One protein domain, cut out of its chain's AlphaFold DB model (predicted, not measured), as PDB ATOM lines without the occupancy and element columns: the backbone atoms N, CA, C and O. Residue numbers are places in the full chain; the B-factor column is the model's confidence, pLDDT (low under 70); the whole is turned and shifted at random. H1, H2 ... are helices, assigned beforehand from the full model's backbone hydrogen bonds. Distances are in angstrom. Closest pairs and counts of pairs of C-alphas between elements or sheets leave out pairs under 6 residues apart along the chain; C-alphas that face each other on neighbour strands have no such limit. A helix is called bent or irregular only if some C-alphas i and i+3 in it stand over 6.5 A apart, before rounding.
ATOM      1  N   SER A   9      59.085 111.405 113.695       84.25
ATOM      2  CA  SER A   9      60.292 111.379 114.525       84.25
ATOM      3  C   SER A   9      60.722 112.792 114.932       84.25
ATOM      4  O   SER A   9      60.983 113.046 116.107       84.25
ATOM      5  N   ASP A  10      60.713 113.739 113.992       84.56
ATOM      6  CA  ASP A  10      61.098 115.128 114.261       84.56
ATOM      7  C   ASP A  10      60.088 115.830 115.171       84.56
ATOM      8  O   ASP A  10      60.484 116.559 116.083       84.56
ATOM      9  N   TYR A  11      58.796 115.522 115.017       88.25
ATOM     10  CA  TYR A  11      57.775 115.982 115.954       88.25
ATOM     11  C   TYR A  11      58.052 115.500 117.382       88.25
ATOM     12  O   TYR A  11      57.985 116.286 118.326       88.25
ATOM     13  N   LEU A  12      58.406 114.222 117.568       89.12
ATOM     14  CA  LEU A  12      58.756 113.701 118.891       89.12
ATOM     15  C   LEU A  12      59.978 114.422 119.468       89.12
ATOM     16  O   LEU A  12      59.957 114.817 120.633       89.12
ATOM     17  N   LYS A  13      61.027 114.641 118.668       87.69
ATOM     18  CA  LYS A  13      62.210 115.380 119.129       87.69
ATOM     19  C   LYS A  13      61.849 116.782 119.603       87.69
ATOM     20  O   LYS A  13      62.312 117.196 120.662       87.69
ATOM     21  N   GLU A  14      60.992 117.487 118.868       89.19
ATOM     22  CA  GLU A  14      60.534 118.823 119.247       89.19
ATOM     23  C   GLU A  14      59.726 118.798 120.550       89.19
ATOM     24  O   GLU A  14      60.065 119.502 121.506       89.19
ATOM     25  N   GLN A  15      58.688 117.957 120.621       93.00
ATOM     26  CA  GLN A  15      57.786 117.913 121.776       93.00
ATOM     27  C   GLN A  15      58.499 117.489 123.063       93.00
ATOM     28  O   GLN A  15      58.192 117.995 124.144       93.00
ATOM     29  N   PHE A  16      59.477 116.588 122.952       93.12
ATOM     30  CA  PHE A  16      60.240 116.080 124.090       93.12
ATOM     31  C   PHE A  16      61.601 116.772 124.284       93.12
ATOM     32  O   PHE A  16      62.322 116.408 125.212       93.12
ATOM     33  N   ARG A  17      61.930 117.795 123.476       89.88
ATOM     34  CA  ARG A  17      63.191 118.565 123.526       89.88
ATOM     35  C   ARG A  17      64.437 117.671 123.491       89.88
ATOM     36  O   ARG A  17      65.321 117.798 124.335       89.88
ATOM     37  N   LEU A  18      64.465 116.742 122.542       87.44
ATOM     38  CA  LEU A  18      65.571 115.807 122.344       87.44
ATOM     39  C   LEU A  18      66.622 116.408 121.405       87.44
ATOM     40  O   LEU A  18      66.276 117.096 120.446       87.44
ATOM     41  N   ASP A  19      67.895 116.113 121.666       83.19
ATOM     42  CA  ASP A  19      69.001 116.527 120.802       83.19
ATOM     43  C   ASP A  19      69.039 115.708 119.502       83.19
ATOM     44  O   ASP A  19      68.713 114.515 119.485       83.19
ATOM     45  N   ASP A  20      69.512 116.330 118.419       72.94
ATOM     46  CA  ASP A  20      69.855 115.602 117.200       72.94
ATOM     47  C   ASP A  20      71.118 114.769 117.434       72.94
ATOM     48  O   ASP A  20      72.227 115.281 117.603       72.94
ATOM     49  N   LEU A  21      70.943 113.451 117.437       71.25
ATOM     50  CA  LEU A  21      72.037 112.491 117.408       71.25
ATOM     51  C   LEU A  21      72.388 112.180 115.954       71.25
ATOM     52  O   LEU A  21      71.513 111.846 115.154       71.25
ATOM     53  N   ASP A  22      73.679 112.247 115.622       77.69
ATOM     54  CA  ASP A  22      74.167 111.815 114.312       77.69
ATOM     55  C   ASP A  22      73.842 110.329 114.133       77.69
ATOM     56  O   ASP A  22      74.362 109.471 114.855       77.69
ATOM     57  N   MET A  23      72.992 110.017 113.156       72.50
ATOM     58  CA  MET A  23      72.514 108.661 112.914       72.50
ATOM     59  C   MET A  23      73.642 107.660 112.646       72.50
ATOM     60  O   MET A  23      73.518 106.473 112.965       72.50
ATOM     61  N   LYS A  24      74.795 108.129 112.150       70.25
ATOM     62  CA  LYS A  24      75.991 107.302 111.937       70.25
ATOM     63  C   LYS A  24      76.554 106.744 113.244       70.25
ATOM     64  O   LYS A  24      77.221 105.704 113.218       70.25
ATOM     65  N   THR A  25      76.259 107.390 114.373       81.56
ATOM     66  CA  THR A  25      76.709 106.992 115.713       81.56
ATOM     67  C   THR A  25      75.845 105.904 116.344       81.56
ATOM     68  O   THR A  25      76.305 105.236 117.274       81.56
ATOM     69  N   TYR A  26      74.630 105.656 115.832       86.19
ATOM     70  CA  TYR A  26      73.785 104.599 116.375       86.19
ATOM     71  C   TYR A  26      74.425 103.225 116.197       86.19
ATOM     72  O   TYR A  26      74.938 102.845 115.134       86.19
ATOM     73  N   SER A  27      74.356 102.441 117.273       91.12
ATOM     74  CA  SER A  27      74.724 101.038 117.202       91.12
ATOM     75  C   SER A  27      73.730 100.297 116.297       91.12
ATOM     76  O   SER A  27      72.545 100.645 116.269       91.12
ATOM     77  N   PRO A  28      74.153  99.233 115.595       90.56
ATOM     78  CA  PRO A  28      73.233  98.473 114.754       90.56
ATOM     79  C   PRO A  28      72.064  97.861 115.541       90.56
ATOM     80  O   PRO A  28      70.972  97.729 115.001       90.56
ATOM     81  N   LEU A  29      72.269  97.537 116.823       92.50
ATOM     82  CA  LEU A  29      71.207  97.043 117.705       92.50
ATOM     83  C   LEU A  29      70.220  98.146 118.103       92.50
ATOM     84  O   LEU A  29      69.044  97.863 118.291       92.50
ATOM     85  N   THR A  30      70.669  99.399 118.198       94.06
ATOM     86  CA  THR A  30      69.777 100.545 118.433       94.06
ATOM     87  C   THR A  30      68.882 100.796 117.223       94.06
ATOM     88  O   THR A  30      67.687 101.019 117.389       94.06
ATOM     89  N   LEU A  31      69.438 100.698 116.011       95.19
ATOM     90  CA  LEU A  31      68.641 100.767 114.785       95.19
ATOM     91  C   LEU A  31      67.644  99.607 114.711       95.19
ATOM     92  O   LEU A  31      66.476  99.833 114.423       95.19
ATOM     93  N   ALA A  32      68.075  98.384 115.033       96.44
ATOM     94  CA  ALA A  32      67.180  97.228 115.055       96.44
ATOM     95  C   ALA A  32      66.046  97.383 116.082       96.44
ATOM     96  O   ALA A  32      64.909  97.046 115.783       96.44
ATOM     97  N   TYR A  33      66.323  97.961 117.253       95.75
ATOM     98  CA  TYR A  33      65.319  98.191 118.295       95.75
ATOM     99  C   TYR A  33      64.132  99.040 117.808       95.75
ATOM    100  O   TYR A  33      62.976  98.648 117.973       95.75
ATOM    101  N   ILE A  34      64.403 100.192 117.186       95.94
ATOM    102  CA  ILE A  34      63.330 101.033 116.637       95.94
ATOM    103  C   ILE A  34      62.756 100.440 115.344       95.94
ATOM    104  O   ILE A  34      61.557 100.544 115.093       95.94
ATOM    105  N   GLY A  35      63.602  99.770 114.559       97.44
ATOM    106  CA  GLY A  35      63.247  99.096 113.319       97.44
ATOM    107  C   GLY A  35      62.217  97.983 113.483       97.44
ATOM    108  O   GLY A  35      61.265  97.920 112.709       97.44
ATOM    109  N   ASP A  36      62.365  97.151 114.515       97.81
ATOM    110  CA  ASP A  36      61.386  96.123 114.887       97.81
ATOM    111  C   ASP A  36      60.025  96.758 115.207       97.81
ATOM    112  O   ASP A  36      58.993  96.346 114.678       97.81
ATOM    113  N   SER A  37      60.030  97.852 115.975       97.50
ATOM    114  CA  SER A  37      58.804  98.561 116.362       97.50
ATOM    115  C   SER A  37      58.072  99.176 115.164       97.50
ATOM    116  O   SER A  37      56.855  99.021 115.038       97.50
ATOM    117  N   ILE A  38      58.789  99.873 114.273       97.31
ATOM    118  CA  ILE A  38      58.161 100.506 113.106       97.31
ATOM    119  C   ILE A  38      57.685  99.459 112.092       97.31
ATOM    120  O   ILE A  38      56.596  99.601 111.534       97.31
ATOM    121  N   TYR A  39      58.435  98.371 111.901       97.88
ATOM    122  CA  TYR A  39      58.021  97.270 111.036       97.88
ATOM    123  C   TYR A  39      56.774  96.552 111.579       97.88
ATOM    124  O   TYR A  39      55.809  96.358 110.835       97.88
ATOM    125  N   ASP A  40      56.729  96.230 112.878       97.06
ATOM    126  CA  ASP A  40      55.551  95.627 113.519       97.06
ATOM    127  C   ASP A  40      54.318  96.536 113.393       97.06
ATOM    128  O   ASP A  40      53.227  96.060 113.063       97.06
ATOM    129  N   LEU A  41      54.481  97.855 113.556       96.31
ATOM    130  CA  LEU A  41      53.397  98.820 113.356       96.31
ATOM    131  C   LEU A  41      52.873  98.814 111.913       96.31
ATOM    132  O   LEU A  41      51.656  98.786 111.710       96.31
ATOM    133  N   VAL A  42      53.761  98.798 110.913       95.62
ATOM    134  CA  VAL A  42      53.375  98.698 109.495       95.62
ATOM    135  C   VAL A  42      52.570  97.423 109.254       95.62
ATOM    136  O   VAL A  42      51.454  97.489 108.735       95.62
ATOM    137  N   ILE A  43      53.071  96.266 109.693       94.50
ATOM    138  CA  ILE A  43      52.384  94.983 109.504       94.50
ATOM    139  C   ILE A  43      51.023  94.959 110.205       94.50
ATOM    140  O   ILE A  43      50.030  94.536 109.609       94.50
ATOM    141  N   ARG A  44      50.934  95.434 111.451       94.06
ATOM    142  CA  ARG A  44      49.656  95.503 112.175       94.06
ATOM    143  C   ARG A  44      48.663  96.423 111.491       94.06
ATOM    144  O   ARG A  44      47.489  96.068 111.415       94.06
ATOM    145  N   THR A  45      49.126  97.554 110.967       92.50
ATOM    146  CA  THR A  45      48.285  98.490 110.214       92.50
ATOM    147  C   THR A  45      47.709  97.803 108.980       92.50
ATOM    148  O   THR A  45      46.493  97.782 108.810       92.50
ATOM    149  N   LEU A  46      48.547  97.124 108.187       89.94
ATOM    150  CA  LEU A  46      48.092  96.354 107.023       89.94
ATOM    151  C   LEU A  46      47.055  95.289 107.406       89.94
ATOM    152  O   LEU A  46      46.031  95.154 106.740       89.94
ATOM    153  N   VAL A  47      47.290  94.548 108.490       88.00
ATOM    154  CA  VAL A  47      46.383  93.487 108.953       88.00
ATOM    155  C   VAL A  47      45.046  94.051 109.454       88.00
ATOM    156  O   VAL A  47      44.004  93.463 109.172       88.00
ATOM    157  N   VAL A  48      45.047  95.186 110.160       89.06
ATOM    158  CA  VAL A  48      43.821  95.858 110.633       89.06
ATOM    159  C   VAL A  48      43.022  96.443 109.465       89.06
ATOM    160  O   VAL A  48      41.797  96.305 109.428       89.06
ATOM    161  N   CYS A  49      43.693  97.029 108.471       86.06
ATOM    162  CA  CYS A  49      43.051  97.600 107.284       86.06
ATOM    163  C   CYS A  49      42.354  96.556 106.392       86.06
ATOM    164  O   CYS A  49      41.492  96.914 105.595       86.06
ATOM    165  N   GLN A  50      42.654  95.261 106.540       78.81
ATOM    166  CA  GLN A  50      41.980  94.176 105.805       78.81
ATOM    167  C   GLN A  50      40.577  93.833 106.322       78.81
ATOM    168  O   GLN A  50      39.904  92.963 105.757       78.81
ATOM    169  N   GLY A  51      40.139  94.481 107.399       74.44
ATOM    170  CA  GLY A  51      38.788  94.372 107.927       74.44
ATOM    171  C   GLY A  51      38.740  93.923 109.381       74.44
ATOM    172  O   GLY A  51      39.676  93.346 109.940       74.44
ATOM    173  N   ASN A  52      37.587  94.173 109.993       81.94
ATOM    174  CA  ASN A  52      37.357  93.871 111.395       81.94
ATOM    175  C   ASN A  52      37.285  92.351 111.617       81.94
ATOM    176  O   ASN A  52      36.407  91.669 111.087       81.94
ATOM    177  N   CYS A  53      38.216  91.801 112.394       83.56
ATOM    178  CA  CYS A  53      38.212  90.395 112.776       83.56
ATOM    179  C   CYS A  53      38.672  90.220 114.233       83.56
ATOM    180  O   CYS A  53      39.257  91.140 114.805       83.56
ATOM    181  N   PRO A  54      38.404  89.060 114.868       90.44
ATOM    182  CA  PRO A  54      38.753  88.854 116.270       90.44
ATOM    183  C   PRO A  54      40.245  89.077 116.537       90.44
ATOM    184  O   PRO A  54      41.085  88.645 115.744       90.44
ATOM    185  N   ALA A  55      40.581  89.661 117.691       89.56
ATOM    186  CA  ALA A  55      41.957  90.019 118.061       89.56
ATOM    187  C   ALA A  55      42.964  88.861 117.913       89.56
ATOM    188  O   ALA A  55      44.080  89.064 117.447       89.56
ATOM    189  N   ASN A  56      42.554  87.628 118.227       90.25
ATOM    190  CA  ASN A  56      43.394  86.438 118.053       90.25
ATOM    191  C   ASN A  56      43.781  86.202 116.576       90.25
ATOM    192  O   ASN A  56      44.915  85.846 116.264       90.25
ATOM    193  N   LYS A  57      42.858  86.458 115.642       87.00
ATOM    194  CA  LYS A  57      43.121  86.331 114.204       87.00
ATOM    195  C   LYS A  57      44.062  87.430 113.709       87.00
ATOM    196  O   LYS A  57      44.991  87.117 112.969       87.00
ATOM    197  N   LEU A  58      43.870  88.673 114.162       89.00
ATOM    198  CA  LEU A  58      44.792  89.782 113.874       89.00
ATOM    199  C   LEU A  58      46.208  89.452 114.364       89.00
ATOM    200  O   LEU A  58      47.166  89.558 113.603       89.00
ATOM    201  N   HIS A  59      46.332  88.979 115.608       90.06
ATOM    202  CA  HIS A  59      47.616  88.604 116.190       90.06
ATOM    203  C   HIS A  59      48.295  87.484 115.397       90.06
ATOM    204  O   HIS A  59      49.446  87.635 115.004       90.06
ATOM    205  N   LYS A  60      47.571  86.403 115.080       89.44
ATOM    206  CA  LYS A  60      48.111  85.286 114.292       89.44
ATOM    207  C   LYS A  60      48.620  85.736 112.917       89.44
ATOM    208  O   LYS A  60      49.687  85.292 112.497       89.44
ATOM    209  N   ASN A  61      47.879  86.611 112.238       88.44
ATOM    210  CA  ASN A  61      48.269  87.140 110.931       88.44
ATOM    211  C   ASN A  61      49.531  88.009 111.024       88.44
ATOM    212  O   ASN A  61      50.460  87.806 110.248       88.44
ATOM    213  N   ALA A  62      49.589  88.927 111.994       91.69
ATOM    214  CA  ALA A  62      50.763  89.771 112.207       91.69
ATOM    215  C   ALA A  62      51.995  88.931 112.586       91.69
ATOM    216  O   ALA A  62      53.031  89.028 111.934       91.69
ATOM    217  N   SER A  63      51.869  88.018 113.559       91.81
ATOM    218  CA  SER A  63      52.958  87.140 114.016       91.81
ATOM    219  C   SER A  63      53.558  86.276 112.906       91.81
ATOM    220  O   SER A  63      54.751  85.976 112.941       91.81
ATOM    221  N   ALA A  64      52.765  85.878 111.908       90.44
ATOM    222  CA  ALA A  64      53.269  85.122 110.766       90.44
ATOM    223  C   ALA A  64      54.237  85.934 109.886       90.44
ATOM    224  O   ALA A  64      55.129  85.336 109.286       90.44
ATOM    225  N   LEU A  65      54.072  87.260 109.837       92.12
ATOM    226  CA  LEU A  65      54.863  88.195 109.031       92.12
ATOM    227  C   LEU A  65      56.027  88.820 109.817       92.12
ATOM    228  O   LEU A  65      57.060  89.129 109.226       92.12
ATOM    229  N   VAL A  66      55.891  88.984 111.138       94.81
ATOM    230  CA  VAL A  66      56.938  89.615 111.967       94.81
ATOM    231  C   VAL A  66      57.952  88.641 112.562       94.81
ATOM    232  O   VAL A  66      58.976  89.064 113.086       94.81
ATOM    233  N   LYS A  67      57.728  87.325 112.467       93.00
ATOM    234  CA  LYS A  67      58.691  86.321 112.952       93.00
ATOM    235  C   LYS A  67      60.030  86.397 112.197       93.00
ATOM    236  O   LYS A  67      60.058  86.611 110.986       93.00
ATOM    237  N   ALA A  68      61.126  86.083 112.893       92.75
ATOM    238  CA  ALA A  68      62.486  86.161 112.348       92.75
ATOM    239  C   ALA A  68      62.682  85.393 111.028       92.75
ATOM    240  O   ALA A  68      63.358  85.886 110.134       92.75
ATOM    241  N   SER A  69      62.065  84.218 110.867       92.06
ATOM    242  CA  SER A  69      62.179  83.447 109.621       92.06
ATOM    243  C   SER A  69      61.502  84.123 108.426       92.06
ATOM    244  O   SER A  69      62.035  84.063 107.325       92.06
ATOM    245  N   ALA A  70      60.376  84.816 108.633       92.94
ATOM    246  CA  ALA A  70      59.731  85.584 107.570       92.94
ATOM    247  C   ALA A  70      60.596  86.791 107.184       92.94
ATOM    248  O   ALA A  70      60.858  87.008 106.007       92.94
ATOM    249  N   GLN A  71      61.122  87.523 108.169       96.19
ATOM    250  CA  GLN A  71      62.040  88.637 107.915       96.19
ATOM    251  C   GLN A  71      63.324  88.190 107.198       96.19
ATOM    252  O   GLN A  71      63.793  88.860 106.277       96.19
ATOM    253  N   ALA A  72      63.871  87.035 107.587       95.12
ATOM    254  CA  ALA A  72      65.030  86.423 106.951       95.12
ATOM    255  C   ALA A  72      64.765  86.052 105.482       95.12
ATOM    256  O   ALA A  72      65.629  86.288 104.642       95.12
ATOM    257  N   GLU A  73      63.583  85.516 105.174       94.56
ATOM    258  CA  GLU A  73      63.156  85.209 103.804       94.56
ATOM    259  C   GLU A  73      63.006  86.494 102.972       94.56
ATOM    260  O   GLU A  73      63.571  86.598 101.883       94.56
ATOM    261  N   MET A  74      62.328  87.517 103.506       95.06
ATOM    262  CA  MET A  74      62.138  88.794 102.805       95.06
ATOM    263  C   MET A  74      63.466  89.466 102.454       95.06
ATOM    264  O   MET A  74      63.657  89.891 101.315       95.06
ATOM    265  N   ILE A  75      64.398  89.561 103.411       97.12
ATOM    266  CA  ILE A  75      65.661  90.274 103.185       97.12
ATOM    267  C   ILE A  75      66.537  89.593 102.132       97.12
ATOM    268  O   ILE A  75      67.255  90.273 101.404       97.12
ATOM    269  N   GLU A  76      66.464  88.267 101.995       95.69
ATOM    270  CA  GLU A  76      67.147  87.554 100.912       95.69
ATOM    271  C   GLU A  76      66.602  87.939  99.539       95.69
ATOM    272  O   GLU A  76      67.378  88.124  98.599       95.69
ATOM    273  N   LYS A  77      65.282  88.102  99.433       94.94
ATOM    274  CA  LYS A  77      64.598  88.415  98.177       94.94
ATOM    275  C   LYS A  77      64.775  89.879  97.771       94.94
ATOM    276  O   LYS A  77      64.999  90.146  96.594       94.94
ATOM    277  N   ILE A  78      64.750  90.816  98.723       96.88
ATOM    278  CA  ILE A  78      64.933  92.253  98.437       96.88
ATOM    279  C   ILE A  78      66.404  92.687  98.394       96.88
ATOM    280  O   ILE A  78      66.684  93.805  97.972       96.88
ATOM    281  N   MET A  79      67.360  91.830  98.781       97.81
ATOM    282  CA  MET A  79      68.803  92.131  98.747       97.81
ATOM    283  C   MET A  79      69.289  92.771  97.429       97.81
ATOM    284  O   MET A  79      70.099  93.701  97.494       97.81
ATOM    285  N   PRO A  80      68.836  92.322  96.236       97.75
ATOM    286  CA  PRO A  80      69.242  92.928  94.968       97.75
ATOM    287  C   PRO A  80      68.706  94.350  94.768       97.75
ATOM    288  O   PRO A  80      69.317  95.118  94.031       97.75
ATOM    289  N   LEU A  81      67.596  94.701  95.423       97.75
ATOM    290  CA  LEU A  81      66.943  96.009  95.323       97.75
ATOM    291  C   LEU A  81      67.606  97.068  96.207       97.75
ATOM    292  O   LEU A  81      67.326  98.255  96.042       97.75
ATOM    293  N   LEU A  82      68.441  96.648  97.161       98.44
ATOM    294  CA  LEU A  82      69.077  97.551  98.110       98.44
ATOM    295  C   LEU A  82      70.191  98.375  97.455       98.44
ATOM    296  O   LEU A  82      71.005  97.852  96.680       98.44
ATOM    297  N   THR A  83      70.289  99.643  97.845       98.44
ATOM    298  CA  THR A  83      71.452 100.486  97.559       98.44
ATOM    299  C   THR A  83      72.680  99.973  98.314       98.44
ATOM    300  O   THR A  83      72.590  99.144  99.228       98.44
ATOM    301  N   ASP A  84      73.867 100.450  97.946       98.06
ATOM    302  CA  ASP A  84      75.087 100.038  98.640       98.06
ATOM    303  C   ASP A  84      75.110 100.497 100.100       98.06
ATOM    304  O   ASP A  84      75.563  99.741 100.960       98.06
ATOM    305  N   GLU A  85      74.559 101.674 100.400       96.38
ATOM    306  CA  GLU A  85      74.406 102.178 101.767       96.38
ATOM    307  C   GLU A  85      73.454 101.298 102.590       96.38
ATOM    308  O   GLU A  85      73.839 100.795 103.649       96.38
ATOM    309  N   GLU A  86      72.270 100.993 102.053       98.19
ATOM    310  CA  GLU A  86      71.286 100.103 102.684       98.19
ATOM    311  C   GLU A  86      71.889  98.713 102.966       98.19
ATOM    312  O   GLU A  86      71.730  98.155 104.059       98.19
ATOM    313  N   LYS A  87      72.676  98.168 102.024       98.44
ATOM    314  CA  LYS A  87      73.411  96.906 102.219       98.44
ATOM    315  C   LYS A  87      74.425  96.996 103.356       98.44
ATOM    316  O   LYS A  87      74.621  95.999 104.059       98.44
ATOM    317  N   GLN A  88      75.109  98.128 103.537       96.69
ATOM    318  CA  GLN A  88      76.045  98.297 104.653       96.69
ATOM    319  C   GLN A  88      75.317  98.343 105.995       96.69
ATOM    320  O   GLN A  88      75.754  97.669 106.933       96.69
ATOM    321  N   ILE A  89      74.197  99.064 106.087       97.06
ATOM    322  CA  ILE A  89      73.363  99.093 107.297       97.06
ATOM    323  C   ILE A  89      72.875  97.685 107.648       97.06
ATOM    324  O   ILE A  89      73.115  97.208 108.761       97.06
ATOM    325  N   TYR A  90      72.315  96.965 106.671       98.00
ATOM    326  CA  TYR A  90      71.902  95.573 106.846       98.00
ATOM    327  C   TYR A  90      73.053  94.688 107.357       98.00
ATOM    328  O   TYR A  90      72.909  93.955 108.340       98.00
ATOM    329  N   LYS A  91      74.231  94.756 106.717       96.88
ATOM    330  CA  LYS A  91      75.405  93.955 107.104       96.88
ATOM    331  C   LYS A  91      75.861  94.267 108.528       96.88
ATOM    332  O   LYS A  91      76.237  93.339 109.248       96.88
ATOM    333  N   ARG A  92      75.832  95.542 108.936       95.19
ATOM    334  CA  ARG A  92      76.152  95.974 110.304       95.19
ATOM    335  C   ARG A  92      75.186  95.353 111.316       95.19
ATOM    336  O   ARG A  92      75.660  94.785 112.297       95.19
ATOM    337  N   GLY A  93      73.879  95.389 111.051       95.25
ATOM    338  CA  GLY A  93      72.861  94.751 111.899       95.25
ATOM    339  C   GLY A  93      73.039  93.235 111.985       95.25
ATOM    340  O   GLY A  93      73.175  92.681 113.072       95.25
ATOM    341  N   ARG A  94      73.193  92.561 110.840       95.56
ATOM    342  CA  ARG A  94      73.374  91.098 110.762       95.56
ATOM    343  C   ARG A  94      74.607  90.582 111.504       95.56
ATOM    344  O   ARG A  94      74.668  89.427 111.942       95.56
ATOM    345  N   ASN A  95      75.643  91.408 111.588       93.94
ATOM    346  CA  ASN A  95      76.900  91.066 112.242       93.94
ATOM    347  C   ASN A  95      76.987  91.570 113.689       93.94
ATOM    348  O   ASN A  95      77.995  91.300 114.346       93.94
ATOM    349  N   ALA A  96      75.959  92.256 114.195       89.44
ATOM    350  CA  ALA A  96      75.900  92.652 115.591       89.44
ATOM    351  C   ALA A  96      75.861  91.409 116.492       89.44
ATOM    352  O   ALA A  96      75.136  90.444 116.240       89.44
ATOM    353  N   LYS A  97      76.690  91.404 117.538       75.25
ATOM    354  CA  LYS A  97      76.754  90.294 118.493       75.25
ATOM    355  C   LYS A  97      75.672  90.486 119.557       75.25
ATOM    356  O   LYS A  97      75.829  91.345 120.418       75.25
ATOM    357  N   SER A  98      74.622  89.666 119.532       60.41
ATOM    358  CA  SER A  98      73.724  89.503 120.685       60.41
ATOM    359  C   SER A  98      74.300  88.470 121.654       60.41
ATOM    360  O   SER A  98      74.753  87.403 121.240       60.41
ATOM    361  N   TYR A  99      74.300  88.790 122.950       56.06
ATOM    362  CA  TYR A  99      74.990  88.041 124.013       56.06
ATOM    363  C   TYR A  99      74.396  86.653 124.341       56.06
ATOM    364  O   TYR A  99      74.919  85.953 125.205       56.06
ATOM    365  N   THR A 100      73.350  86.199 123.645       51.25
ATOM    366  CA  THR A 100      72.677  84.915 123.905       51.25
ATOM    367  C   THR A 100      72.605  84.065 122.635       51.25
ATOM    368  O   THR A 100      71.934  84.418 121.668       51.25
ATOM    369  N   MET A 101      73.321  82.937 122.625       47.75
ATOM    370  CA  MET A 101      73.450  82.031 121.476       47.75
ATOM    371  C   MET A 101      72.301  81.002 121.439       47.75
ATOM    372  O   MET A 101      72.220  80.143 122.314       47.75
ATOM    373  N   ALA A 102      71.452  81.030 120.405       50.84
ATOM    374  CA  ALA A 102      70.513  79.944 120.076       50.84
ATOM    375  C   ALA A 102      71.081  79.044 118.958       50.84
ATOM    376  O   ALA A 102      71.846  79.509 118.127       50.84
ATOM    377  N   LYS A 103      70.734  77.751 118.915       49.84
ATOM    378  CA  LYS A 103      71.362  76.717 118.060       49.84
ATOM    379  C   LYS A 103      71.229  76.991 116.537       49.84
ATOM    380  O   LYS A 103      70.208  76.701 115.927       49.84
ATOM    381  N   ASN A 104      72.300  77.511 115.934       56.56
ATOM    382  CA  ASN A 104      72.698  77.586 114.512       56.56
ATOM    383  C   ASN A 104      71.662  77.967 113.424       56.56
ATOM    384  O   ASN A 104      71.824  79.026 112.824       56.56
ATOM    385  N   ALA A 105      70.638  77.158 113.124       53.72
ATOM    386  CA  ALA A 105      69.691  77.457 112.031       53.72
ATOM    387  C   ALA A 105      68.810  78.669 112.368       53.72
ATOM    388  O   ALA A 105      68.764  79.642 111.622       53.72
ATOM    389  N   THR A 106      68.228  78.671 113.568       73.44
ATOM    390  CA  THR A 106      67.476  79.822 114.077       73.44
ATOM    391  C   THR A 106      68.390  81.033 114.274       73.44
ATOM    392  O   THR A 106      67.961  82.163 114.089       73.44
ATOM    393  N   MET A 107      69.671  80.817 114.600       83.12
ATOM    394  CA  MET A 107      70.629  81.915 114.774       83.12
ATOM    395  C   MET A 107      70.865  82.686 113.475       83.12
ATOM    396  O   MET A 107      70.996  83.907 113.511       83.12
ATOM    397  N   LEU A 108      70.940  81.993 112.336       87.75
ATOM    398  CA  LEU A 108      71.117  82.649 111.045       87.75
ATOM    399  C   LEU A 108      69.899  83.511 110.698       87.75
ATOM    400  O   LEU A 108      70.083  84.660 110.298       87.75
ATOM    401  N   ASP A 109      68.690  82.988 110.909       90.69
ATOM    402  CA  ASP A 109      67.448  83.736 110.691       90.69
ATOM    403  C   ASP A 109      67.362  84.946 111.615       90.69
ATOM    404  O   ASP A 109      67.110  86.047 111.140       90.69
ATOM    405  N   TYR A 110      67.681  84.784 112.903       90.81
ATOM    406  CA  TYR A 110      67.749  85.904 113.843       90.81
ATOM    407  C   TYR A 110      68.732  86.975 113.383       90.81
ATOM    408  O   TYR A 110      68.400  88.150 113.385       90.81
ATOM    409  N   ARG A 111      69.930  86.592 112.930       93.50
ATOM    410  CA  ARG A 111      70.910  87.565 112.429       93.50
ATOM    411  C   ARG A 111      70.404  88.276 111.179       93.50
ATOM    412  O   ARG A 111      70.599  89.479 111.048       93.50
ATOM    413  N   LYS A 112      69.767  87.563 110.251       95.94
ATOM    414  CA  LYS A 112      69.170  88.184 109.060       95.94
ATOM    415  C   LYS A 112      68.038  89.141 109.443       95.94
ATOM    416  O   LYS A 112      68.049  90.260 108.943       95.94
ATOM    417  N   ALA A 113      67.151  88.733 110.351       95.69
ATOM    418  CA  ALA A 113      66.074  89.556 110.897       95.69
ATOM    419  C   ALA A 113      66.620  90.821 111.572       95.69
ATOM    420  O   ALA A 113      66.271  91.916 111.164       95.69
ATOM    421  N   THR A 114      67.612  90.711 112.458       96.12
ATOM    422  CA  THR A 114      68.258  91.885 113.076       96.12
ATOM    423  C   THR A 114      68.905  92.815 112.045       96.12
ATOM    424  O   THR A 114      68.901  94.033 112.205       96.12
ATOM    425  N   GLY A 115      69.464  92.269 110.960       97.38
ATOM    426  CA  GLY A 115      69.930  93.076 109.832       97.38
ATOM    427  C   GLY A 115      68.795  93.819 109.123       97.38
ATOM    428  O   GLY A 115      68.960  94.984 108.770       97.38
ATOM    429  N   PHE A 116      67.664  93.149 108.906       98.25
ATOM    430  CA  PHE A 116      66.463  93.730 108.309       98.25
ATOM    431  C   PHE A 116      65.868  94.826 109.203       98.25
ATOM    432  O   PHE A 116      65.669  95.942 108.735       98.25
ATOM    433  N   GLU A 117      65.691  94.560 110.496       98.31
ATOM    434  CA  GLU A 117      65.233  95.529 111.497       98.31
ATOM    435  C   GLU A 117      66.153  96.755 111.523       98.31
ATOM    436  O   GLU A 117      65.680  97.884 111.449       98.31
ATOM    437  N   ALA A 118      67.478  96.568 111.530       97.81
ATOM    438  CA  ALA A 118      68.416  97.691 111.488       97.81
ATOM    439  C   ALA A 118      68.249  98.561 110.229       97.81
ATOM    440  O   ALA A 118      68.369  99.783 110.312       97.81
ATOM    441  N   LEU A 119      67.955  97.951 109.077       98.19
ATOM    442  CA  LEU A 119      67.656  98.681 107.846       98.19
ATOM    443  C   LEU A 119      66.338  99.463 107.959       98.19
ATOM    444  O   LEU A 119      66.310 100.636 107.595       98.19
ATOM    445  N   MET A 120      65.274  98.858 108.497       98.38
ATOM    446  CA  MET A 120      63.991  99.546 108.702       98.38
ATOM    447  C   MET A 120      64.143 100.741 109.650       98.38
ATOM    448  O   MET A 120      63.649 101.827 109.365       98.38
ATOM    449  N   GLY A 121      64.885 100.565 110.746       96.50
ATOM    450  CA  GLY A 121      65.144 101.634 111.708       96.50
ATOM    451  C   GLY A 121      65.951 102.787 111.116       96.50
ATOM    452  O   GLY A 121      65.637 103.943 111.379       96.50
ATOM    453  N   TYR A 122      66.951 102.488 110.282       96.00
ATOM    454  CA  TYR A 122      67.703 103.510 109.550       96.00
ATOM    455  C   TYR A 122      66.800 104.318 108.612       96.00
ATOM    456  O   TYR A 122      66.762 105.538 108.720       96.00
ATOM    457  N   LEU A 123      66.023 103.648 107.753       95.75
ATOM    458  CA  LEU A 123      65.130 104.327 106.807       95.75
ATOM    459  C   LEU A 123      64.073 105.174 107.529       95.75
ATOM    460  O   LEU A 123      63.759 106.273 107.083       95.75
ATOM    461  N   TYR A 124      63.543 104.689 108.655       94.75
ATOM    462  CA  TYR A 124      62.605 105.443 109.483       94.75
ATOM    463  C   TYR A 124      63.230 106.722 110.056       94.75
ATOM    464  O   TYR A 124      62.622 107.786 109.966       94.75
ATOM    465  N   LEU A 125      64.438 106.638 110.625       91.75
ATOM    466  CA  LEU A 125      65.103 107.788 111.244       91.75
ATOM    467  C   LEU A 125      65.628 108.807 110.219       91.75
ATOM    468  O   LEU A 125      65.680 109.992 110.532       91.75
ATOM    469  N   GLU A 126      65.951 108.367 109.000       90.94
ATOM    470  CA  GLU A 126      66.291 109.229 107.854       90.94
ATOM    471  C   GLU A 126      65.044 109.803 107.150       90.94
ATOM    472  O   GLU A 126      65.145 110.394 106.075       90.94
ATOM    473  N   ASN A 127      63.847 109.620 107.721       91.38
ATOM    474  CA  ASN A 127      62.573 110.074 107.157       91.38
ATOM    475  C   ASN A 127      62.264 109.490 105.760       91.38
ATOM    476  O   ASN A 127      61.464 110.030 104.996       91.38
ATOM    477  N   GLN A 128      62.838 108.332 105.431       94.12
ATOM    478  CA  GLN A 128      62.671 107.623 104.159       94.12
ATOM    479  C   GLN A 128      61.532 106.594 104.220       94.12
ATOM    480  O   GLN A 128      61.662 105.449 103.775       94.12
ATOM    481  N   MET A 129      60.378 107.004 104.756       93.38
ATOM    482  CA  MET A 129      59.224 106.121 104.958       93.38
ATOM    483  C   MET A 129      58.735 105.470 103.660       93.38
ATOM    484  O   MET A 129      58.478 104.271 103.651       93.38
ATOM    485  N   HIS A 130      58.664 106.214 102.550       94.06
ATOM    486  CA  HIS A 130      58.260 105.656 101.252       94.06
ATOM    487  C   HIS A 130      59.162 104.493 100.821       94.06
ATOM    488  O   HIS A 130      58.672 103.403 100.534       94.06
ATOM    489  N   ARG A 131      60.485 104.686 100.894       96.94
ATOM    490  CA  ARG A 131      61.472 103.653 100.559       96.94
ATOM    491  C   ARG A 131      61.347 102.426 101.461       96.94
ATOM    492  O   ARG A 131      61.423 101.299 100.974       96.94
ATOM    493  N   MET A 132      61.138 102.633 102.762       97.31
ATOM    494  CA  MET A 132      60.906 101.543 103.712       97.31
ATOM    495  C   MET A 132      59.668 100.724 103.329       97.31
ATOM    496  O   MET A 132      59.733  99.496 103.280       97.31
ATOM    497  N   ILE A 133      58.554 101.392 103.011       95.88
ATOM    498  CA  ILE A 133      57.310 100.729 102.610       95.88
ATOM    499  C   ILE A 133      57.473  99.985 101.283       95.88
ATOM    500  O   ILE A 133      57.010  98.851 101.194       95.88
ATOM    501  N   ASP A 134      58.176 100.541 100.295       95.69
ATOM    502  CA  ASP A 134      58.448  99.855  99.023       95.69
ATOM    503  C   ASP A 134      59.221  98.545  99.235       95.69
ATOM    504  O   ASP A 134      58.873  97.503  98.675       95.69
ATOM    505  N   LEU A 135      60.237  98.560 100.102       97.31
ATOM    506  CA  LEU A 135      61.008  97.364 100.442       97.31
ATOM    507  C   LEU A 135      60.174  96.327 101.203       97.31
ATOM    508  O   LEU A 135      60.257  95.136 100.900       97.31
ATOM    509  N   VAL A 136      59.346  96.755 102.161       95.81
ATOM    510  CA  VAL A 136      58.418  95.863 102.881       95.81
ATOM    511  C   VAL A 136      57.404  95.254 101.914       95.81
ATOM    512  O   VAL A 136      57.129  94.055 101.974       95.81
ATOM    513  N   LYS A 137      56.878  96.061 100.992       93.00
ATOM    514  CA  LYS A 137      55.927  95.654  99.959       93.00
ATOM    515  C   LYS A 137      56.509  94.545  99.077       93.00
ATOM    516  O   LYS A 137      55.879  93.496  98.925       93.00
ATOM    517  N   GLU A 138      57.723  94.736  98.561       92.38
ATOM    518  CA  GLU A 138      58.432  93.711  97.781       92.38
ATOM    519  C   GLU A 138      58.791  92.475  98.615       92.38
ATOM    520  O   GLU A 138      58.620  91.341  98.159       92.38
ATOM    521  N   GLY A 139      59.199  92.669  99.871       93.06
ATOM    522  CA  GLY A 139      59.445  91.578 100.810       93.06
ATOM    523  C   GLY A 139      58.216  90.682 100.963       93.06
ATOM    524  O   GLY A 139      58.301  89.476 100.737       93.06
ATOM    525  N   ILE A 140      57.050  91.263 101.247       90.75
ATOM    526  CA  ILE A 140      55.794  90.521 101.427       90.75
ATOM    527  C   ILE A 140      55.366  89.794 100.143       90.75
ATOM    528  O   ILE A 140      54.914  88.649 100.226       90.75
ATOM    529  N   ARG A 141      55.526  90.410  98.957       87.25
ATOM    530  CA  ARG A 141      55.250  89.752  97.657       87.25
ATOM    531  C   ARG A 141      56.042  88.462  97.494       87.25
ATOM    532  O   ARG A 141      55.520  87.475  96.979       87.25
ATOM    533  N   SER A 142      57.293  88.488  97.936       83.00
ATOM    534  CA  SER A 142      58.244  87.401  97.736       83.00
ATOM    535  C   SER A 142      58.088  86.220  98.701       83.00
ATOM    536  O   SER A 142      58.725  85.191  98.479       83.00
ATOM    537  N   LEU A 143      57.248  86.347  99.739       85.94
ATOM    538  CA  LEU A 143      57.036  85.292 100.732       85.94
ATOM    539  C   LEU A 143      56.267  84.110 100.131       85.94
ATOM    540  O   LEU A 143      55.131  84.249  99.665       85.94
ATOM    541  N   GLU A 144      56.872  82.928 100.192       73.19
ATOM    542  CA  GLU A 144      56.321  81.666  99.685       73.19
ATOM    543  C   GLU A 144      55.634  80.862 100.805       73.19
ATOM    544  O   GLU A 144      54.667  80.143 100.555       73.19
ATOM    545  N   ASN A 145      56.074  81.039 102.056       66.38
ATOM    546  CA  ASN A 145      55.641  80.243 103.216       66.38
ATOM    547  C   ASN A 145      54.562  80.905 104.096       66.38
ATOM    548  O   ASN A 145      54.258  80.418 105.190       66.38
ATOM    549  N   VAL A 146      54.006  82.038 103.664       66.75
ATOM    550  CA  VAL A 146      52.917  82.730 104.370       66.75
ATOM    551  C   VAL A 146      51.585  82.385 103.713       66.75
ATOM    552  O   VAL A 146      51.505  82.286 102.492       66.75
ATOM    553  N   ASP A 147      50.544  82.200 104.535       68.00
ATOM    554  CA  ASP A 147      49.179  81.912 104.078       68.00
ATOM    555  C   ASP A 147      48.808  82.845 102.918       68.00
ATOM    556  O   ASP A 147      48.817  84.074 103.053       68.00
ATOM    557  N   SER A 148      48.488  82.247 101.772       64.00
ATOM    558  CA  SER A 148      48.152  82.971 100.552       64.00
ATOM    559  C   SER A 148      46.964  83.905 100.759       64.00
ATOM    560  O   SER A 148      46.910  84.949 100.123       64.00
ATOM    561  N   ASN A 149      46.060  83.629 101.704       64.88
ATOM    562  CA  ASN A 149      44.986  84.551 102.063       64.88
ATOM    563  C   ASN A 149      45.496  85.811 102.770       64.88
ATOM    564  O   ASN A 149      44.923  86.878 102.574       64.88
ATOM    565  N   VAL A 150      46.547  85.709 103.590       65.56
ATOM    566  CA  VAL A 150      47.181  86.873 104.230       65.56
ATOM    567  C   VAL A 150      47.944  87.670 103.175       65.56
ATOM    568  O   VAL A 150      47.725  88.872 103.056       65.56
ATOM    569  N   ARG A 151      48.752  86.998 102.345       65.62
ATOM    570  CA  ARG A 151      49.532  87.633 101.270       65.62
ATOM    571  C   ARG A 151      48.644  88.310 100.216       65.62
ATOM    572  O   ARG A 151      48.842  89.480  99.909       65.62
ATOM    573  N   ASN A 152      47.622  87.616  99.711       63.34
ATOM    574  CA  ASN A 152      46.727  88.124  98.665       63.34
ATOM    575  C   ASN A 152      45.840  89.276  99.163       63.34
ATOM    576  O   ASN A 152      45.481  90.153  98.382       63.34
ATOM    577  N   LYS A 153      45.505  89.317 100.462       61.34
ATOM    578  CA  LYS A 153      44.753  90.437 101.053       61.34
ATOM    579  C   LYS A 153      45.589  91.694 101.280       61.34
ATOM    580  O   LYS A 153      45.010  92.773 101.312       61.34
ATOM    581  N   ILE A 154      46.917  91.578 101.404       63.97
ATOM    582  CA  ILE A 154      47.824  92.745 101.406       63.97
ATOM    583  C   ILE A 154      47.857  93.407 100.012       63.97
ATOM    584  O   ILE A 154      48.326  94.529  99.886       63.97
ATOM    585  N   ASN A 155      47.258  92.758  99.001       55.66
ATOM    586  CA  ASN A 155      46.869  93.312  97.707       55.66
ATOM    587  C   ASN A 155      47.917  94.252  97.117       55.66
ATOM    588  O   ASN A 155      47.726  95.453  96.938       55.66
ATOM    589  N   VAL A 156      49.066  93.656  96.860       53.38
ATOM    590  CA  VAL A 156      50.260  94.374  96.463       53.38
ATOM    591  C   VAL A 156      50.143  94.906  95.029       53.38
ATOM    592  O   VAL A 156      50.740  95.934  94.705       53.38
ATOM    593  N   ASP A 157      49.286  94.273  94.220       44.25
ATOM    594  CA  ASP A 157      49.187  94.471  92.773       44.25
ATOM    595  C   ASP A 157      48.059  95.422  92.335       44.25
ATOM    596  O   ASP A 157      48.247  96.125  91.350       44.25
ATOM    597  N   LYS A 158      46.950  95.580  93.080       47.28
ATOM    598  CA  LYS A 158      45.885  96.536  92.675       47.28
ATOM    599  C   LYS A 158      46.209  98.012  92.932       47.28
ATOM    600  O   LYS A 158      45.509  98.879  92.424       47.28
ATOM    601  N   ALA A 159      47.232  98.324  93.728       43.19
ATOM    602  CA  ALA A 159      47.608  99.720  93.972       43.19
ATOM    603  C   ALA A 159      48.215 100.392  92.723       43.19
ATOM    604  O   ALA A 159      48.110 101.604  92.588       43.19
ATOM    605  N   ALA A 160      48.819  99.620  91.810       42.59
ATOM    606  CA  ALA A 160      49.321 100.160  90.544       42.59
ATOM    607  C   ALA A 160      48.175 100.583  89.607       42.59
ATOM    608  O   ALA A 160      48.297 101.594  88.923       42.59
ATOM    609  N   ASP A 161      47.047  99.867  89.648       38.88
ATOM    610  CA  ASP A 161      45.871 100.182  88.832       38.88
ATOM    611  C   ASP A 161      45.091 101.394  89.379       38.88
ATOM    612  O   ASP A 161      44.557 102.176  88.603       38.88
ATOM    613  N   ALA A 162      45.075 101.609  90.702       42.28
ATOM    614  CA  ALA A 162      44.363 102.737  91.316       42.28
ATOM    615  C   ALA A 162      45.077 104.094  91.140       42.28
ATOM    616  O   ALA A 162      44.416 105.118  91.008       42.28
ATOM    617  N   ILE A 163      46.416 104.115  91.103       46.28
ATOM    618  CA  ILE A 163      47.187 105.353  90.861       46.28
ATOM    619  C   ILE A 163      47.037 105.808  89.398       46.28
ATOM    620  O   ILE A 163      47.027 107.003  89.126       46.28
ATOM    621  N   ALA A 164      46.865 104.868  88.462       45.59
ATOM    622  CA  ALA A 164      46.632 105.187  87.055       45.59
ATOM    623  C   ALA A 164      45.244 105.807  86.794       45.59
ATOM    624  O   ALA A 164      45.095 106.557  85.831       45.59
ATOM    625  N   GLU A 165      44.240 105.532  87.636       44.22
ATOM    626  CA  GLU A 165      42.909 106.141  87.507       44.22
ATOM    627  C   GLU A 165      42.861 107.578  88.062       44.22
ATOM    628  O   GLU A 165      42.260 108.439  87.419       44.22
ATOM    629  N   ASP A 166      43.552 107.872  89.174       44.81
ATOM    630  CA  ASP A 166      43.554 109.217  89.785       44.81
ATOM    631  C   ASP A 166      44.326 110.261  88.943       44.81
ATOM    632  O   ASP A 166      43.880 111.407  88.803       44.81
ATOM    633  N   ASP A 167      45.434 109.864  88.301       47.75
ATOM    634  CA  ASP A 167      46.266 110.752  87.465       47.75
ATOM    635  C   ASP A 167      45.549 111.147  86.150       47.75
ATOM    636  O   ASP A 167      45.713 112.256  85.629       47.75
ATOM    637  N   MET A 168      44.667 110.279  85.631       51.41
ATOM    638  CA  MET A 168      43.817 110.601  84.475       51.41
ATOM    639  C   MET A 168      42.678 111.565  84.832       51.41
ATOM    640  O   MET A 168      42.298 112.396  84.000       51.41
ATOM    641  N   THR A 169      42.147 111.508  86.056       52.62
ATOM    642  CA  THR A 169      41.123 112.457  86.516       52.62
ATOM    643  C   THR A 169      41.676 113.858  86.776       52.62
ATOM    644  O   THR A 169      41.003 114.831  86.436       52.62
ATOM    645  N   GLU A 170      42.906 114.010  87.280       49.34
ATOM    646  CA  GLU A 170      43.522 115.341  87.428       49.34
ATOM    647  C   GLU A 170      43.897 115.986  86.084       49.34
ATOM    648  O   GLU A 170      43.772 117.206  85.929       49.34
ATOM    649  N   ALA A 171      44.310 115.191  85.090       53.16
ATOM    650  CA  ALA A 171      44.575 115.684  83.738       53.16
ATOM    651  C   ALA A 171      43.291 116.185  83.042       53.16
ATOM    652  O   ALA A 171      43.295 117.262  82.444       53.16
ATOM    653  N   ALA A 172      42.169 115.472  83.201       52.22
ATOM    654  CA  ALA A 172      40.881 115.848  82.610       52.22
ATOM    655  C   ALA A 172      40.262 117.123  83.224       52.22
ATOM    656  O   ALA A 172      39.540 117.857  82.549       52.22
ATOM    657  N   VAL A 173      40.553 117.430  84.494       54.34
ATOM    658  CA  VAL A 173      40.064 118.656  85.158       54.34
ATOM    659  C   VAL A 173      40.860 119.900  84.725       54.34
ATOM    660  O   VAL A 173      40.309 121.003  84.681       54.34
ATOM    661  N   LYS A 174      42.135 119.744  84.342       55.53
ATOM    662  CA  LYS A 174      42.987 120.859  83.882       55.53
ATOM    663  C   LYS A 174      42.708 121.287  82.439       55.53
ATOM    664  O   LYS A 174      42.898 122.458  82.125       55.53
ATOM    665  N   GLU A 175      42.207 120.402  81.577       53.34
ATOM    666  CA  GLU A 175      41.825 120.780  80.205       53.34
ATOM    667  C   GLU A 175      40.513 121.581  80.148       53.34
ATOM    668  O   GLU A 175      40.350 122.428  79.276       53.34
ATOM    669  N   ASN A 176      39.617 121.414  81.125       52.91
ATOM    670  CA  ASN A 176      38.288 122.038  81.112       52.91
ATOM    671  C   ASN A 176      38.221 123.430  81.773       52.91
ATOM    672  O   ASN A 176      37.155 124.040  81.823       52.91
ATOM    673  N   THR A 177      39.334 123.937  82.316       54.06
ATOM    674  CA  THR A 177      39.396 125.252  82.991       54.06
ATOM    675  C   THR A 177      40.123 126.331  82.180       54.06
ATOM    676  O   THR A 177      40.179 127.474  82.620       54.06
TER     677      THR A 177
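Overview. This is residues 9 to 177 of the 180 residues of the protein "Mini-ribonuclease 3" of Robinsoniella sp. RHS (UniProt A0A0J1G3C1). A compact body of crossed helices is built round H6, with H2 crossing it on one side and H4 and H5 packed on the other, while residues 158 to 177, with H9, stick out as a long arm. H7 folds back from H6 in a helical hairpin, H3 folds back along part of H2, and small H1 sits off one end of H6. The printed part has 169 residues, with nine named helices, H1 to H9 in order, and no named strand: all helix. It is only just compact, close to loose, with a radius of gyration of the C-alphas of 18.4 A, and elongated, spanning 65 by 41 by 34 A.

Arrangement. H1, residues 9 to 16, is close but not clearly touching H6, residues 105 to 125; their closest C-alphas, of Ser 9 and Leu 125, are 6.8 A apart. H6 is the hub, touching four helices. H2, residues 28 to 49, touches H6 about perpendicular, at 84 degrees, closest at the C-alphas of Gly 35 and Gly 121, 3.6 A. With residues 39 to 48 alone H2 touches H3, residues 55 to 66, in a hairpin, at 44 degrees, closest at Arg 44 and Ala 62, C-alphas 5.8 A apart. H4, residues 68 to 81, touches H6 at a steep tilt of 59 degrees, closest at the C-alphas of Ala 72 and Lys 112, 5.0 A. H5, residues 84 to 94, touches H6 at a steep tilt of 48 degrees, opposite ways, closest at the C-alphas of Gly 93 and Gly 115, 4.0 A. H7, residues 129 to 142, touches H4, closest at the C-alphas of Met 74 and Gly 139, 4.4 A. H8, residues 148 to 153, touches no helix but is near H2. H9, residues 158 to 175, stands free. Every O i to N i+4 pair is within hydrogen-bond range in H1, H5, H6, H7 and H8; in H2 it is 17 of 18, H3 7 of 8, H4 8 of 10 and H9 11 of 14.

Along the chain. H1 begins at C-alpha 9, (60.292, 111.379, 114.525). H2 is 31.1 A long, H6 30.7 A and H9 27.6 A. H4 is irregular, with C-alphas 77 and 80 7.2 A apart. H9 ends at C-alpha 175, (41.825, 120.780, 80.205).

Size, cuts and confidence. The farthest C-alphas, of Lys 103 and Thr 177, are 67.9 A apart. The printed part has no cut. The link from H1 to H2 is long. Residues 98 to 105 and 145 to 177 have pLDDT under 70.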